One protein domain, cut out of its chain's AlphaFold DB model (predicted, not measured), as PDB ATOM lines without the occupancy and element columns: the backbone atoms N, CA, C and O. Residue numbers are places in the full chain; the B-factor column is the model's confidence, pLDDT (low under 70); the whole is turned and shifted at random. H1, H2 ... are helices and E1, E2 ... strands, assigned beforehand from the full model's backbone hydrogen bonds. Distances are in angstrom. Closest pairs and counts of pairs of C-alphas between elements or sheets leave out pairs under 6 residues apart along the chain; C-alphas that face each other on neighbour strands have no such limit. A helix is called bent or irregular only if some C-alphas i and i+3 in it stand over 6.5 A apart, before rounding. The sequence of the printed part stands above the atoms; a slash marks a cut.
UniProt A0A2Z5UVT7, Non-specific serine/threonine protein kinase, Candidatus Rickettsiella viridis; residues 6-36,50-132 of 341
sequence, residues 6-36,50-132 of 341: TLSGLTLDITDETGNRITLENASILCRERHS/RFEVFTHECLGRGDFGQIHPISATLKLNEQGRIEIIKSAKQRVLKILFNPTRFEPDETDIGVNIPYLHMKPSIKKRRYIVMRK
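Overview. This is residues 6 to 36 and 50 to 132 of the 341 residues of the protein "Non-specific serine/threonine protein kinase" of Candidatus Rickettsiella viridis (UniProt A0A2Z5UVT7). One strongly twisted sheet, its long strands sharply bent, has E4 running through its middle: E3 and the long hairpin E1 and E2 lie to one side, E5 and the pair E6 and E7 to the other. The tip of that hairpin and the link before the small helix H1 mark opposite ends of the long shape. The printed part has 114 residues with seven named strands and one named helix, H1, which comes along the chain after E6 and before E7; the sheet is branched, each of its neighbour pairs is antiparallel, and the class is mostly strand. The whole is compact, radius of gyration of the C-alphas 14.4 A, spanning 44 by 29 by 24 A.

Along the chain. E4, residues 65 to 76, is 29.3 A long; E2, 21 to 33, 27.4 A; E1, 6 to 15, 21.8 A, from C-alpha 6 at (197.520, 184.245, 150.094). E6 is 91 to 96, 16.3 A; E7, 127 to 131, ends at C-alpha 131 (207.931, 195.999, 137.903). E3 is 50 to 54, E5 82 to 84, H1 106 to 110.

Arrangement. E4 bends by 69 degrees at residue 69; E3 lies on one side, E5 and E6 on the other. E3, E4 and E5 form a meander, each strand the antiparallel neighbour of the one before: N 53 and O 72 are 2.8 A apart, N 75 and O 83 2.8 A. N 68 and O 93 of the antiparallel neighbours E4 and E6 are within hydrogen-bond range at 2.8 A, and so are N 94 and O 128 of the antiparallel neighbours E6 and E7 at 2.8 A. E2, bent by 93 degrees at residue 26, has N 30 and O 52 of E3 at 2.8 A, and N 24 and O 12 of E1 at 2.8 A. H1, its O i to N i+4 pair within hydrogen-bond range, only grazes the sheet.

Size, cuts and confidence. The C-alphas of Gly 19 and Phe 102, the two farthest apart, are 46.6 A apart. Residues 37 to 49 are not printed; the gap is 11.2 A. The link from H1 to E7 is long. Residues 16 to 19, 36 and 86 to 88 are under 70 in pLDDT.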
ATOM      1  N   THR A   6     197.905 182.875 149.788       91.62
ATOM      2  CA  THR A   6     197.520 184.245 150.094       91.62
ATOM      3  C   THR A   6     196.893 184.286 151.480       91.62
ATOM      4  O   THR A   6     196.144 183.378 151.836       91.62
ATOM      5  N   LEU A   7     197.211 185.315 152.258       91.94
ATOM      6  CA  LEU A   7     196.519 185.658 153.498       91.94
ATOM      7  C   LEU A   7     195.857 187.017 153.276       91.94
ATOM      8  O   LEU A   7     196.559 187.949 152.905       91.94
ATOM      9  N   SER A   8     194.542 187.111 153.446       92.75
ATOM     10  CA  SER A   8     193.728 188.272 153.050       92.75
ATOM     11  C   SER A   8     192.946 188.837 154.235       92.75
ATOM     12  O   SER A   8     192.854 188.180 155.271       92.75
ATOM     13  N   GLY A   9     192.372 190.034 154.081       89.12
ATOM     14  CA  GLY A   9     191.580 190.686 155.133       89.12
ATOM     15  C   GLY A   9     192.428 191.280 156.257       89.12
ATOM     16  O   GLY A   9     191.957 191.415 157.382       89.12
ATOM     17  N   LEU A  10     193.695 191.589 155.980       87.94
ATOM     18  CA  LEU A  10     194.620 192.106 156.982       87.94
ATOM     19  C   LEU A  10     194.530 193.628 157.081       87.94
ATOM     20  O   LEU A  10     194.377 194.309 156.071       87.94
ATOM     21  N   THR A  11     194.713 194.152 158.291       88.81
ATOM     22  CA  THR A  11     195.059 195.563 158.505       88.81
ATOM     23  C   THR A  11     196.545 195.624 158.827       88.81
ATOM     24  O   THR A  11     196.995 194.981 159.776       88.81
ATOM     25  N   LEU A  12     197.320 196.314 157.991       82.69
ATOM     26  CA  LEU A  12     198.777 196.369 158.097       82.69
ATOM     27  C   LEU A  12     199.248 197.813 158.221       82.69
ATOM     28  O   LEU A  12     199.075 198.595 157.293       82.69
ATOM     29  N   ASP A  13     199.933 198.124 159.316       82.44
ATOM     30  CA  ASP A  13     200.637 199.393 159.471       82.44
ATOM     31  C   ASP A  13     202.060 199.264 158.928       82.44
ATOM     32  O   ASP A  13     202.901 198.530 159.455       82.44
ATOM     33  N   ILE A  14     202.335 199.984 157.846       75.69
ATOM     34  CA  ILE A  14     203.621 200.008 157.155       75.69
ATOM     35  C   ILE A  14     204.225 201.392 157.343       75.69
ATOM     36  O   ILE A  14     203.537 202.397 157.244       75.69
ATOM     37  N   THR A  15     205.520 201.469 157.631       70.81
ATOM     38  CA  THR A  15     206.238 202.749 157.640       70.81
ATOM     39  C   THR A  15     207.076 202.850 156.373       70.81
ATOM     40  O   THR A  15     207.844 201.929 156.075       70.81
ATOM     41  N   ASP A  16     206.899 203.926 155.609       65.25
ATOM     42  CA  ASP A  16     207.677 204.174 154.398       65.25
ATOM     43  C   ASP A  16     209.104 204.661 154.711       65.25
ATOM     44  O   ASP A  16     209.547 204.734 155.860       65.25
ATOM     45  N   GLU A  17     209.873 204.959 153.665       56.59
ATOM     46  CA  GLU A  17     211.266 205.386 153.801       56.59
ATOM     47  C   GLU A  17     211.457 206.782 154.406       56.59
ATOM     48  O   GLU A  17     212.542 207.062 154.916       56.59
ATOM     49  N   THR A  18     210.414 207.611 154.403       64.31
ATOM     50  CA  THR A  18     210.391 208.951 155.005       64.31
ATOM     51  C   THR A  18     209.874 208.945 156.446       64.31
ATOM     52  O   THR A  18     209.863 209.983 157.101       64.31
ATOM     53  N   GLY A  19     209.497 207.771 156.967       68.75
ATOM     54  CA  GLY A  19     208.940 207.620 158.309       68.75
ATOM     55  C   GLY A  19     207.424 207.808 158.371       68.75
ATOM     56  O   GLY A  19     206.859 207.743 159.464       68.75
ATOM     57  N   ASN A  20     206.749 207.996 157.232       71.81
ATOM     58  CA  ASN A  20     205.297 208.116 157.209       71.81
ATOM     59  C   ASN A  20     204.660 206.748 157.438       71.81
ATOM     60  O   ASN A  20     205.028 205.751 156.812       71.81
ATOM     61  N   ARG A  21     203.677 206.708 158.338       76.31
ATOM     62  CA  ARG A  21     202.849 205.526 158.564       76.31
ATOM     63  C   ARG A  21     201.731 205.473 157.530       76.31
ATOM     64  O   ARG A  21     200.989 206.434 157.363       76.31
ATOM     65  N   ILE A  22     201.611 204.327 156.877       75.38
ATOM     66  CA  ILE A  22     200.569 203.978 155.922       75.38
ATOM     67  C   ILE A  22     199.850 202.756 156.487       75.38
ATOM     68  O   ILE A  22     200.451 201.688 156.616       75.38
ATOM     69  N   THR A  23     198.569 202.907 156.801       83.06
ATOM     70  CA  THR A  23     197.701 201.789 157.172       83.06
ATOM     71  C   THR A  23     197.049 201.243 155.908       83.06
ATOM     72  O   THR A  23     196.354 201.961 155.193       83.06
ATOM     73  N   LEU A  24     197.305 199.974 155.606       82.06
ATOM     74  CA  LEU A  24     196.653 199.254 154.521       82.06
ATOM     75  C   LEU A  24     195.515 198.426 155.101       82.06
ATOM     76  O   LEU A  24     195.750 197.402 155.746       82.06
ATOM     77  N   GLU A  25     194.291 198.868 154.851       87.00
ATOM     78  CA  GLU A  25     193.086 198.123 155.198       87.00
ATOM     79  C   GLU A  25     192.776 197.060 154.141       87.00
ATOM     80  O   GLU A  25     193.021 197.250 152.945       87.00
ATOM     81  N   ASN A  26     192.225 195.929 154.587       88.56
ATOM     82  CA  ASN A  26     191.851 194.802 153.731       88.56
ATOM     83  C   ASN A  26     192.984 194.355 152.777       88.56
ATOM     84  O   ASN A  26     192.769 194.026 151.608       88.56
ATOM     85  N   ALA A  27     194.220 194.367 153.271       90.69
ATOM     86  CA  ALA A  27     195.390 193.964 152.517       90.69
ATOM     87  C   ALA A  27     195.475 192.438 152.386       90.69
ATOM     88  O   ALA A  27     195.014 191.669 153.239       90.69
ATOM     89  N   SER A  28     196.138 192.006 151.317       93.75
ATOM     90  CA  SER A  28     196.504 190.621 151.071       93.75
ATOM     91  C   SER A  28     198.022 190.462 151.004       93.75
ATOM     92  O   SER A  28     198.739 191.320 150.495       93.75
ATOM     93  N   ILE A  29     198.520 189.330 151.494       93.25
ATOM     94  CA  ILE A  29     199.927 188.935 151.421       93.25
ATOM     95  C   ILE A  29     200.042 187.690 150.553       93.25
ATOM     96  O   ILE A  29     199.476 186.653 150.891       93.25
ATOM     97  N   LEU A  30     200.825 187.758 149.479       95.00
ATOM     98  CA  LEU A  30     201.208 186.611 148.655       95.00
ATOM     99  C   LEU A  30     202.603 186.114 149.052       95.00
ATOM    100  O   LEU A  30     203.587 186.839 148.914       95.00
ATOM    101  N   CYS A  31     202.712 184.856 149.482       93.25
ATOM    102  CA  CYS A  31     204.010 184.212 149.697       93.25
ATOM    103  C   CYS A  31     204.592 183.708 148.367       93.25
ATOM    104  O   CYS A  31     203.896 183.061 147.582       93.25
ATOM    105  N   ARG A  32     205.884 183.940 148.124       91.88
ATOM    106  CA  ARG A  32     206.626 183.388 146.983       91.88
ATOM    107  C   ARG A  32     208.059 183.034 147.346       91.88
ATOM    108  O   ARG A  32     208.627 183.558 148.305       91.88
ATOM    109  N   GLU A  33     208.680 182.206 146.520       89.12
ATOM    110  CA  GLU A  33     210.097 181.899 146.658       89.12
ATOM    111  C   GLU A  33     210.984 183.099 146.296       89.12
ATOM    112  O   GLU A  33     210.678 183.960 145.456       89.12
ATOM    113  N   ARG A  34     212.132 183.176 146.967       85.62
ATOM    114  CA  ARG A  34     213.195 184.121 146.655       85.62
ATOM    115  C   ARG A  34     214.014 183.575 145.493       85.62
ATOM    116  O   ARG A  34     214.900 182.747 145.673       85.62
ATOM    117  N   HIS A  35     213.841 184.183 144.332       73.19
ATOM    118  CA  HIS A  35     214.763 184.002 143.217       73.19
ATOM    119  C   HIS A  35     215.895 185.038 143.317       73.19
ATOM    120  O   HIS A  35     215.667 186.243 143.186       73.19
ATOM    121  N   SER A  36     217.115 184.584 143.629       62.53
ATOM    122  CA  SER A  36     218.324 185.418 143.545       62.53
ATOM    123  C   SER A  36     218.728 185.563 142.080       62.53
ATOM    124  O   SER A  36     218.948 184.561 141.410       62.53
ATOM    125  N   ARG A  50     209.679 185.539 150.041       91.50
ATOM    126  CA  ARG A  50     209.263 186.930 149.903       91.50
ATOM    127  C   ARG A  50     207.753 186.981 150.031       91.50
ATOM    128  O   ARG A  50     207.068 186.070 149.574       91.50
ATOM    129  N   PHE A  51     207.271 188.044 150.647       92.19
ATOM    130  CA  PHE A  51     205.857 188.249 150.904       92.19
ATOM    131  C   PHE A  51     205.458 189.553 150.228       92.19
ATOM    132  O   PHE A  51     205.944 190.610 150.610       92.19
ATOM    133  N   GLU A  52     204.659 189.472 149.174       93.88
ATOM    134  CA  GLU A  52     204.195 190.649 148.444       93.88
ATOM    135  C   GLU A  52     202.875 191.111 149.055       93.88
ATOM    136  O   GLU A  52     201.904 190.355 149.057       93.88
ATOM    137  N   VAL A  53     202.858 192.324 149.597       92.75
ATOM    138  CA  VAL A  53     201.668 192.975 150.147       92.75
ATOM    139  C   VAL A  53     200.983 193.735 149.024       92.75
ATOM    140  O   VAL A  53     201.616 194.566 148.374       92.75
ATOM    141  N   PHE A  54     199.704 193.467 148.804       92.25
ATOM    142  CA  PHE A  54     198.893 194.138 147.794       92.25
ATOM    143  C   PHE A  54     197.490 194.405 148.338       92.25
ATOM    144  O   PHE A  54     196.984 193.657 149.177       92.25
ATOM    145  N   THR A  55     196.868 195.477 147.865       85.62
ATOM    146  CA  THR A  55     195.463 195.785 148.148       85.62
ATOM    147  C   THR A  55     194.580 195.235 147.029       85.62
ATOM    148  O   THR A  55     195.053 194.879 145.947       85.62
ATOM    149  N   HIS A  56     193.272 195.171 147.272       82.50
ATOM    150  CA  HIS A  56     192.297 194.782 146.248       82.50
ATOM    151  C   HIS A  56     191.970 195.911 145.255       82.50
ATOM    152  O   HIS A  56     191.115 195.732 144.390       82.50
ATOM    153  N   GLU A  57     192.677 197.043 145.331       86.75
ATOM    154  CA  GLU A  57     192.635 198.085 144.310       86.75
ATOM    155  C   GLU A  57     193.132 197.512 142.978       86.75
ATOM    156  O   GLU A  57     194.239 196.975 142.884       86.75
ATOM    157  N   CYS A  58     192.291 197.583 141.952       90.50
ATOM    158  CA  CYS A  58     192.596 197.069 140.625       90.50
ATOM    159  C   CYS A  58     193.072 198.228 139.742       90.50
ATOM    160  O   CYS A  58     192.292 199.125 139.432       90.50
ATOM    161  N   LEU A  59     194.340 198.204 139.323       89.31
ATOM    162  CA  LEU A  59     194.888 199.191 138.382       89.31
ATOM    163  C   LEU A  59     194.393 198.959 136.951       89.31
ATOM    164  O   LEU A  59     194.392 199.876 136.135       89.31
ATOM    165  N   GLY A  60     194.027 197.718 136.637       86.50
ATOM    166  CA  GLY A  60     193.576 197.317 135.315       86.50
ATOM    167  C   GLY A  60     193.070 195.884 135.323       86.50
ATOM    168  O   GLY A  60     193.611 195.020 136.017       86.50
ATOM    169  N   ARG A  61     192.020 195.636 134.544       89.69
ATOM    170  CA  ARG A  61     191.411 194.323 134.353       89.69
ATOM    171  C   ARG A  61     191.297 194.075 132.857       89.69
ATOM    172  O   ARG A  61     190.644 194.853 132.176       89.69
ATOM    173  N   GLY A  62     191.928 193.008 132.387       82.38
ATOM    174  CA  GLY A  62     191.752 192.496 131.032       82.38
ATOM    175  C   GLY A  62     190.995 191.172 131.051       82.38
ATOM    176  O   GLY A  62     190.539 190.720 132.105       82.38
ATOM    177  N   ASP A  63     190.926 190.523 129.895       81.69
ATOM    178  CA  ASP A  63     190.225 189.244 129.735       81.69
ATOM    179  C   ASP A  63     190.901 188.107 130.510       81.69
ATOM    180  O   ASP A  63     190.240 187.231 131.068       81.69
ATOM    181  N   PHE A  64     192.230 188.155 130.616       85.00
ATOM    182  CA  PHE A  64     193.030 187.081 131.206       85.00
ATOM    183  C   PHE A  64     193.314 187.270 132.702       85.00
ATOM    184  O   PHE A  64     193.694 186.318 133.391       85.00
ATOM    185  N   GLY A  65     193.121 188.478 133.243       91.56
ATOM    186  CA  GLY A  65     193.433 188.741 134.643       91.56
ATOM    187  C   GLY A  65     193.312 190.189 135.106       91.56
ATOM    188  O   GLY A  65     192.794 191.066 134.416       91.56
ATOM    189  N   GLN A  66     193.804 190.421 136.322       94.94
ATOM    190  CA  GLN A  66     193.787 191.712 137.016       94.94
ATOM    191  C   GLN A  66     195.180 192.118 137.471       94.94
ATOM    192  O   GLN A  66     195.986 191.272 137.861       94.94
ATOM    193  N   ILE A  67     195.439 193.420 137.465       94.81
ATOM    194  CA  ILE A  67     196.682 194.032 137.921       94.81
ATOM    195  C   ILE A  67     196.422 194.772 139.229       94.81
ATOM    196  O   ILE A  67     195.603 195.686 139.283       94.81
ATOM    197  N   HIS A  68     197.175 194.418 140.265       94.88
ATOM    198  CA  HIS A  68     197.116 195.042 141.584       94.88
ATOM    199  C   HIS A  68     198.458 195.691 141.937       94.88
ATOM    200  O   HIS A  68     199.513 195.120 141.627       94.88
ATOM    201  N   PRO A  69     198.468 196.864 142.592       92.75
ATOM    202  CA  PRO A  69     199.703 197.457 143.078       92.75
ATOM    203  C   PRO A  69     200.273 196.610 144.221       92.75
ATOM    204  O   PRO A  69     199.543 196.143 145.093       92.75
ATOM    205  N   ILE A  70     201.594 196.431 144.238       92.62
ATOM    206  CA  ILE A  70     202.289 195.876 145.403       92.62
ATOM    207  C   ILE A  70     202.767 197.050 146.255       92.62
ATOM    208  O   ILE A  70     203.645 197.807 145.836       92.62
ATOM    209  N   SER A  71     202.195 197.180 147.448       89.00
ATOM    210  CA  SER A  71     202.486 198.259 148.397       89.00
ATOM    211  C   SER A  71     203.801 198.032 149.140       89.00
ATOM    212  O   SER A  71     204.510 198.982 149.453       89.00
ATOM    213  N   ALA A  72     204.156 196.772 149.407       88.31
ATOM    214  CA  ALA A  72     205.419 196.420 150.046       88.31
ATOM    215  C   ALA A  72     205.859 194.995 149.695       88.31
ATOM    216  O   ALA A  72     205.042 194.086 149.580       88.31
ATOM    217  N   THR A  73     207.170 194.777 149.615       89.94
ATOM    218  CA  THR A  73     207.751 193.429 149.624       89.94
ATOM    219  C   THR A  73     208.395 193.183 150.982       89.94
ATOM    220  O   THR A  73     209.310 193.908 151.367       89.94
ATOM    221  N   LEU A  74     207.989 192.130 151.681       88.62
ATOM    222  CA  LEU A  74     208.537 191.747 152.979       88.62
ATOM    223  C   LEU A  74     209.479 190.541 152.856       88.62
ATOM    224  O   LEU A  74     209.375 189.704 151.948       88.62
ATOM    225  N   LYS A  75     210.404 190.434 153.805       87.69
ATOM    226  CA  LYS A  75     211.266 189.270 154.043       87.69
ATOM    227  C   LYS A  75     211.251 188.925 155.528       87.69
ATOM    228  O   LYS A  75     210.964 189.779 156.356       87.69
ATOM    229  N   LEU A  76     211.634 187.695 155.845       84.06
ATOM    230  CA  LEU A  76     212.050 187.343 157.198       84.06
ATOM    231  C   LEU A  76     213.553 187.599 157.332       84.06
ATOM    232  O   LEU A  76     214.316 187.288 156.408       84.06
ATOM    233  N   ASN A  77     213.962 188.196 158.446       81.50
ATOM    234  CA  ASN A  77     215.366 188.293 158.824       81.50
ATOM    235  C   ASN A  77     215.851 187.005 159.503       81.50
ATOM    236  O   ASN A  77     215.095 186.044 159.649       81.50
ATOM    237  N   GLU A  78     217.129 186.960 159.877       83.12
ATOM    238  CA  GLU A  78     217.740 185.761 160.468       83.12
ATOM    239  C   GLU A  78     217.127 185.397 161.830       83.12
ATOM    240  O   GLU A  78     217.115 184.231 162.205       83.12
ATOM    241  N   GLN A  79     216.546 186.375 162.528       83.50
ATOM    242  CA  GLN A  79     215.831 186.211 163.794       83.50
ATOM    243  C   GLN A  79     214.335 185.899 163.599       83.50
ATOM    244  O   GLN A  79     213.573 185.914 164.564       83.50
ATOM    245  N   GLY A  80     213.885 185.663 162.361       78.81
ATOM    246  CA  GLY A  80     212.493 185.331 162.050       78.81
ATOM    247  C   GLY A  80     211.515 186.509 162.123       78.81
ATOM    248  O   GLY A  80     210.307 186.293 162.098       78.81
ATOM    249  N   ARG A  81     211.999 187.754 162.194       79.12
ATOM    250  CA  ARG A  81     211.152 188.958 162.188       79.12
ATOM    251  C   ARG A  81     210.879 189.431 160.765       79.12
ATOM    252  O   ARG A  81     211.717 189.276 159.876       79.12
ATOM    253  N   ILE A  82     209.707 190.025 160.558       80.12
ATOM    254  CA  ILE A  82     209.301 190.599 159.274       80.12
ATOM    255  C   ILE A  82     210.002 191.945 159.072       80.12
ATOM    256  O   ILE A  82     209.964 192.814 159.937       80.12
ATOM    257  N   GLU A  83     210.611 192.124 157.903       82.69
ATOM    258  CA  GLU A  83     211.237 193.371 157.469       82.69
ATOM    259  C   GLU A  83     210.752 193.754 156.071       82.69
ATOM    260  O   GLU A  83     210.681 192.911 155.170       82.69
ATOM    261  N   ILE A  84     210.498 195.046 155.863       84.44
ATOM    262  CA  ILE A  84     210.206 195.603 154.540       84.44
ATOM    263  C   ILE A  84     211.511 195.703 153.746       84.44
ATOM    264  O   ILE A  84     212.533 196.200 154.225       84.44
ATOM    265  N   ILE A  85     211.489 195.242 152.498       83.06
ATOM    266  CA  ILE A  85     212.592 195.432 151.564       83.06
ATOM    267  C   ILE A  85     212.472 196.828 150.971       83.06
ATOM    268  O   ILE A  85     211.636 197.067 150.102       83.06
ATOM    269  N   LYS A  86     213.369 197.722 151.389       68.94
ATOM    270  CA  LYS A  86     213.538 199.021 150.739       68.94
ATOM    271  C   LYS A  86     214.001 198.801 149.297       68.94
ATOM    272  O   LYS A  86     215.086 198.276 149.047       68.94
ATOM    273  N   SER A  87     213.139 199.136 148.346       66.81
ATOM    274  CA  SER A  87     213.384 199.028 146.912       66.81
ATOM    275  C   SER A  87     212.733 200.223 146.243       66.81
ATOM    276  O   SER A  87     211.514 200.330 146.261       66.81
ATOM    277  N   ALA A  88     213.524 201.047 145.555       66.06
ATOM    278  CA  ALA A  88     213.003 202.154 144.748       66.06
ATOM    279  C   ALA A  88     212.073 201.689 143.605       66.06
ATOM    280  O   ALA A  88     211.388 202.484 142.969       66.06
ATOM    281  N   LYS A  89     212.058 200.385 143.290       75.88
ATOM    282  CA  LYS A  89     211.231 199.821 142.219       75.88
ATOM    283  C   LYS A  89     209.832 199.499 142.731       75.88
ATOM    284  O   LYS A  89     209.671 198.525 143.467       75.88
ATOM    285  N   GLN A  90     208.846 200.240 142.239       88.75
ATOM    286  CA  GLN A  90     207.433 199.886 142.362       88.75
ATOM    287  C   GLN A  90     207.130 198.589 141.599       88.75
ATOM    288  O   GLN A  90     207.726 198.302 140.551       88.75
ATOM    289  N   ARG A  91     206.210 197.782 142.129       93.06
ATOM    290  CA  ARG A  91     205.828 196.483 141.567       93.06
ATOM    291  C   ARG A  91     204.319 196.359 141.436       93.06
ATOM    292  O   ARG A  91     203.568 197.059 142.108       93.06
ATOM    293  N   VAL A  92     203.908 195.434 140.582       95.19
ATOM    294  CA  VAL A  92     202.522 194.998 140.445       95.19
ATOM    295  C   VAL A  92     202.436 193.481 140.529       95.19
ATOM    296  O   VAL A  92     203.395 192.762 140.217       95.19
ATOM    297  N   LEU A  93     201.269 193.019 140.956       96.31
ATOM    298  CA  LEU A  93     200.843 191.634 140.938       96.31
ATOM    299  C   LEU A  93     199.799 191.464 139.831       96.31
ATOM    300  O   LEU A  93     198.728 192.061 139.908       96.31
ATOM    301  N   LYS A  94     200.091 190.627 138.832       95.69
ATOM    302  CA  LYS A  94     199.100 190.137 137.867       95.69
ATOM    303  C   LYS A  94     198.491 188.845 138.404       95.69
ATOM    304  O   LYS A  94     199.220 187.898 138.702       95.69
ATOM    305  N   ILE A  95     197.171 188.827 138.563       94.94
ATOM    306  CA  ILE A  95     196.379 187.667 138.982       94.94
ATOM    307  C   ILE A  95     195.611 187.160 137.764       94.94
ATOM    308  O   ILE A  95     194.702 187.837 137.290       94.94
ATOM    309  N   LEU A  96     195.956 185.971 137.272       93.56
ATOM    310  CA  LEU A  96     195.268 185.347 136.142       93.56
ATOM    311  C   LEU A  96     193.985 184.647 136.612       93.56
ATOM    312  O   LEU A  96     193.993 183.956 137.639       93.56
ATOM    313  N   PHE A  97     192.882 184.811 135.873       90.06
ATOM    314  CA  PHE A  97     191.584 184.259 136.277       90.06
ATOM    315  C   PHE A  97     191.587 182.730 136.252       90.06
ATOM    316  O   PHE A  97     191.325 182.111 137.287       90.06
ATOM    317  N   ASN A  98     191.978 182.144 135.116       83.25
ATOM    318  CA  ASN A  98     191.966 180.702 134.860       83.25
ATOM    319  C   ASN A  98     193.184 180.277 134.017       83.25
ATOM    320  O   ASN A  98     193.009 179.889 132.867       83.25
ATOM    321  N   PRO A  99     194.418 180.341 134.550       80.75
ATOM    322  CA  PRO A  99     195.590 179.932 133.783       80.75
ATOM    323  C   PRO A  99     195.498 178.443 133.434       80.75
ATOM    324  O   PRO A  99     195.432 177.589 134.330       80.75
ATOM    325  N   THR A 100     195.502 178.115 132.145       78.00
ATOM    326  CA  THR A 100     195.540 176.719 131.708       78.00
ATOM    327  C   THR A 100     196.989 176.242 131.574       78.00
ATOM    328  O   THR A 100     197.931 177.025 131.467       78.00
ATOM    329  N   ARG A 101     197.205 174.921 131.612       75.81
ATOM    330  CA  ARG A 101     198.533 174.347 131.317       75.81
ATOM    331  C   ARG A 101     198.848 174.321 129.819       75.81
ATOM    332  O   ARG A 101     199.997 174.081 129.471       75.81
ATOM    333  N   PHE A 102     197.831 174.507 128.980       76.12
ATOM    334  CA  PHE A 102     197.940 174.449 127.525       76.12
ATOM    335  C   PHE A 102     198.369 175.789 126.925       76.12
ATOM    336  O   PHE A 102     198.974 175.804 125.860       76.12
ATOM    337  N   GLU A 103     198.105 176.894 127.621       77.06
ATOM    338  CA  GLU A 103     198.599 178.213 127.233       77.06
ATOM    339  C   GLU A 103     200.088 178.381 127.584       77.06
ATOM    340  O   GLU A 103     200.563 177.809 128.581       77.06
ATOM    341  N   PRO A 104     200.836 179.169 126.791       81.50
ATOM    342  CA  PRO A 104     202.189 179.589 127.137       81.50
ATOM    343  C   PRO A 104     202.233 180.265 128.513       81.50
ATOM    344  O   PRO A 104     201.306 180.973 128.908       81.50
ATOM    345  N   ASP A 105     203.307 180.046 129.275       90.12
ATOM    346  CA  ASP A 105     203.540 180.845 130.477       90.12
ATOM    347  C   ASP A 105     204.137 182.188 130.047       90.12
ATOM    348  O   ASP A 105     205.251 182.229 129.531       90.12
ATOM    349  N   GLU A 106     203.439 183.296 130.303       93.06
ATOM    350  CA  GLU A 106     203.962 184.653 130.066       93.06
ATOM    351  C   GLU A 106     205.373 184.835 130.661       93.06
ATOM    352  O   GLU A 106     206.215 185.559 130.118       93.06
ATOM    353  N   THR A 107     205.662 184.158 131.780       93.81
ATOM    354  CA  THR A 107     206.958 184.261 132.451       93.81
ATOM    355  C   THR A 107     208.093 183.538 131.729       93.81
ATOM    356  O   THR A 107     209.242 183.875 132.007       93.81
ATOM    357  N   ASP A 108     207.823 182.644 130.771       92.69
ATOM    358  CA  ASP A 108     208.862 181.975 129.969       92.69
ATOM    359  C   ASP A 108     209.646 182.991 129.118       92.69
ATOM    360  O   ASP A 108     210.871 182.911 128.999       92.69
ATOM    361  N   ILE A 109     208.954 184.013 128.604       94.00
ATOM    362  CA  ILE A 109     209.558 185.129 127.862       94.00
ATOM    363  C   ILE A 109     209.817 186.314 128.793       94.00
ATOM    364  O   ILE A 109     210.920 186.866 128.821       94.00
ATOM    365  N   GLY A 110     208.828 186.704 129.601       94.62
ATOM    366  CA  GLY A 110     208.854 187.961 130.347       94.62
ATOM    367  C   GLY A 110     209.982 188.083 131.380       94.62
ATOM    368  O   GLY A 110     210.417 189.196 131.685       94.62
ATOM    369  N   VAL A 111     210.527 186.971 131.897       94.00
ATOM    370  CA  VAL A 111     211.708 186.999 132.789       94.00
ATOM    371  C   VAL A 111     212.996 187.411 132.077       94.00
ATOM    372  O   VAL A 111     213.907 187.922 132.735       94.00
ATOM    373  N   ASN A 112     213.064 187.221 130.758       93.00
ATOM    374  CA  ASN A 112     214.203 187.600 129.927       93.00
ATOM    375  C   ASN A 112     214.105 189.050 129.430       93.00
ATOM    376  O   ASN A 112     215.106 189.596 128.978       93.00
ATOM    377  N   ILE A 113     212.948 189.703 129.591       94.69
ATOM    378  CA  ILE A 113     212.745 191.117 129.263       94.69
ATOM    379  C   ILE A 113     213.277 192.000 130.412       94.69
ATOM    380  O   ILE A 113     212.646 192.095 131.475       94.69
ATOM    381  N   PRO A 114     214.430 192.689 130.253       92.75
ATOM    382  CA  PRO A 114     215.161 193.245 131.395       92.75
ATOM    383  C   PRO A 114     214.394 194.314 132.181       92.75
ATOM    384  O   PRO A 114     214.495 194.377 133.411       92.75
ATOM    385  N   TYR A 115     213.607 195.147 131.490       93.75
ATOM    386  CA  TYR A 115     212.884 196.258 132.111       93.75
ATOM    387  C   TYR A 115     211.676 195.806 132.944       93.75
ATOM    388  O   TYR A 115     211.328 196.498 133.905       93.75
ATOM    389  N   LEU A 116     211.086 194.637 132.656       94.69
ATOM    390  CA  LEU A 116     209.940 194.105 133.402       94.69
ATOM    391  C   LEU A 116     210.336 193.621 134.799       94.69
ATOM    392  O   LEU A 116     209.516 193.624 135.714       94.69
ATOM    393  N   HIS A 117     211.591 193.195 134.999       93.00
ATOM    394  CA  HIS A 117     212.045 192.556 136.243       93.00
ATOM    395  C   HIS A 117     211.071 191.484 136.767       93.00
ATOM    396  O   HIS A 117     210.893 191.349 137.995       93.00
ATOM    397  N   MET A 118     210.448 190.760 135.835       94.38
ATOM    398  CA  MET A 118     209.435 189.751 136.102       94.38
ATOM    399  C   MET A 118     210.013 188.636 136.979       94.38
ATOM    400  O   MET A 118     211.229 188.402 137.032       94.38
ATOM    401  N   LYS A 119     209.149 188.009 137.769       92.81
ATOM    402  CA  LYS A 119     209.468 186.831 138.574       92.81
ATOM    403  C   LYS A 119     208.812 185.604 137.951       92.81
ATOM    404  O   LYS A 119     207.762 185.770 137.338       92.81
ATOM    405  N   PRO A 120     209.401 184.408 138.140       92.12
ATOM    406  CA  PRO A 120     208.749 183.162 137.769       92.12
ATOM    407  C   PRO A 120     207.322 183.106 138.305       92.12
ATOM    408  O   PRO A 120     207.042 183.629 139.393       92.12
ATOM    409  N   SER A 121     206.440 182.484 137.533       91.75
ATOM    410  CA  SER A 121     205.033 182.380 137.878       91.75
ATOM    411  C   SER A 121     204.829 181.559 139.165       91.75
ATOM    412  O   SER A 121     205.590 180.646 139.494       91.75
ATOM    413  N   ILE A 122     203.817 181.917 139.957       92.44
ATOM    414  CA  ILE A 122     203.547 181.315 141.274       92.44
ATOM    415  C   ILE A 122     202.163 180.651 141.250       92.44
ATOM    416  O   ILE A 122     201.237 181.148 140.614       92.44
ATOM    417  N   LYS A 123     202.000 179.539 141.990       89.25
ATOM    418  CA  LYS A 123     200.744 178.768 142.127       89.25
ATOM    419  C   LYS A 123     200.140 178.373 140.775       89.25
ATOM    420  O   LYS A 123     199.098 178.895 140.389       89.25
ATOM    421  N   LYS A 124     200.767 177.422 140.073       87.00
ATOM    422  CA  LYS A 124     200.297 176.945 138.753       87.00
ATOM    423  C   LYS A 124     199.995 178.122 137.807       87.00
ATOM    424  O   LYS A 124     198.916 178.186 137.231       87.00
ATOM    425  N   ARG A 125     200.933 179.069 137.713       86.94
ATOM    426  CA  ARG A 125     200.853 180.269 136.868       86.94
ATOM    427  C   ARG A 125     199.820 181.332 137.258       86.94
ATOM    428  O   ARG A 125     199.669 182.313 136.551       86.94
ATOM    429  N   ARG A 126     199.128 181.206 138.396       92.00
ATOM    430  CA  ARG A 126     198.077 182.163 138.793       92.00
ATOM    431  C   ARG A 126     198.587 183.569 139.091       92.00
ATOM    432  O   ARG A 126     197.839 184.525 138.913       92.00
ATOM    433  N   TYR A 127     199.811 183.694 139.590       94.81
ATOM    434  CA  TYR A 127     200.345 184.970 140.050       94.81
ATOM    435  C   TYR A 127     201.674 185.291 139.378       94.81
ATOM    436  O   TYR A 127     202.595 184.472 139.412       94.81
ATOM    437  N   ILE A 128     201.794 186.509 138.857       95.44
ATOM    438  CA  ILE A 128     203.032 187.031 138.275       95.44
ATOM    439  C   ILE A 128     203.377 188.349 138.961       95.44
ATOM    440  O   ILE A 128     202.560 189.263 139.044       95.44
ATOM    441  N   VAL A 129     204.609 188.452 139.456       95.56
ATOM    442  CA  VAL A 129     205.127 189.670 140.091       95.56
ATOM    443  C   VAL A 129     206.104 190.338 139.138       95.56
ATOM    444  O   VAL A 129     207.105 189.735 138.752       95.56
ATOM    445  N   MET A 130     205.869 191.602 138.806       95.62
ATOM    446  CA  MET A 130     206.717 192.360 137.882       95.62
ATOM    447  C   MET A 130     206.869 193.817 138.322       95.62
ATOM    448  O   MET A 130     206.252 194.259 139.292       95.62
ATOM    449  N   ARG A 131     207.775 194.558 137.683       95.12
ATOM    450  CA  ARG A 131     207.931 195.999 137.903       95.12
ATOM    451  C   ARG A 131     206.687 196.721 137.386       95.12
ATOM    452  O   ARG A 131     206.214 196.418 136.298       95.12
ATOM    453  N   LYS A 132     206.215 197.720 138.134       94.25
ATOM    454  CA  LYS A 132     205.268 198.706 137.611       94.25
ATOM    455  C   LYS A 132     206.021 199.598 136.627       94.25
ATOM    456  O   LYS A 132     206.946 200.307 137.033       94.25
TER     457      LYS A 132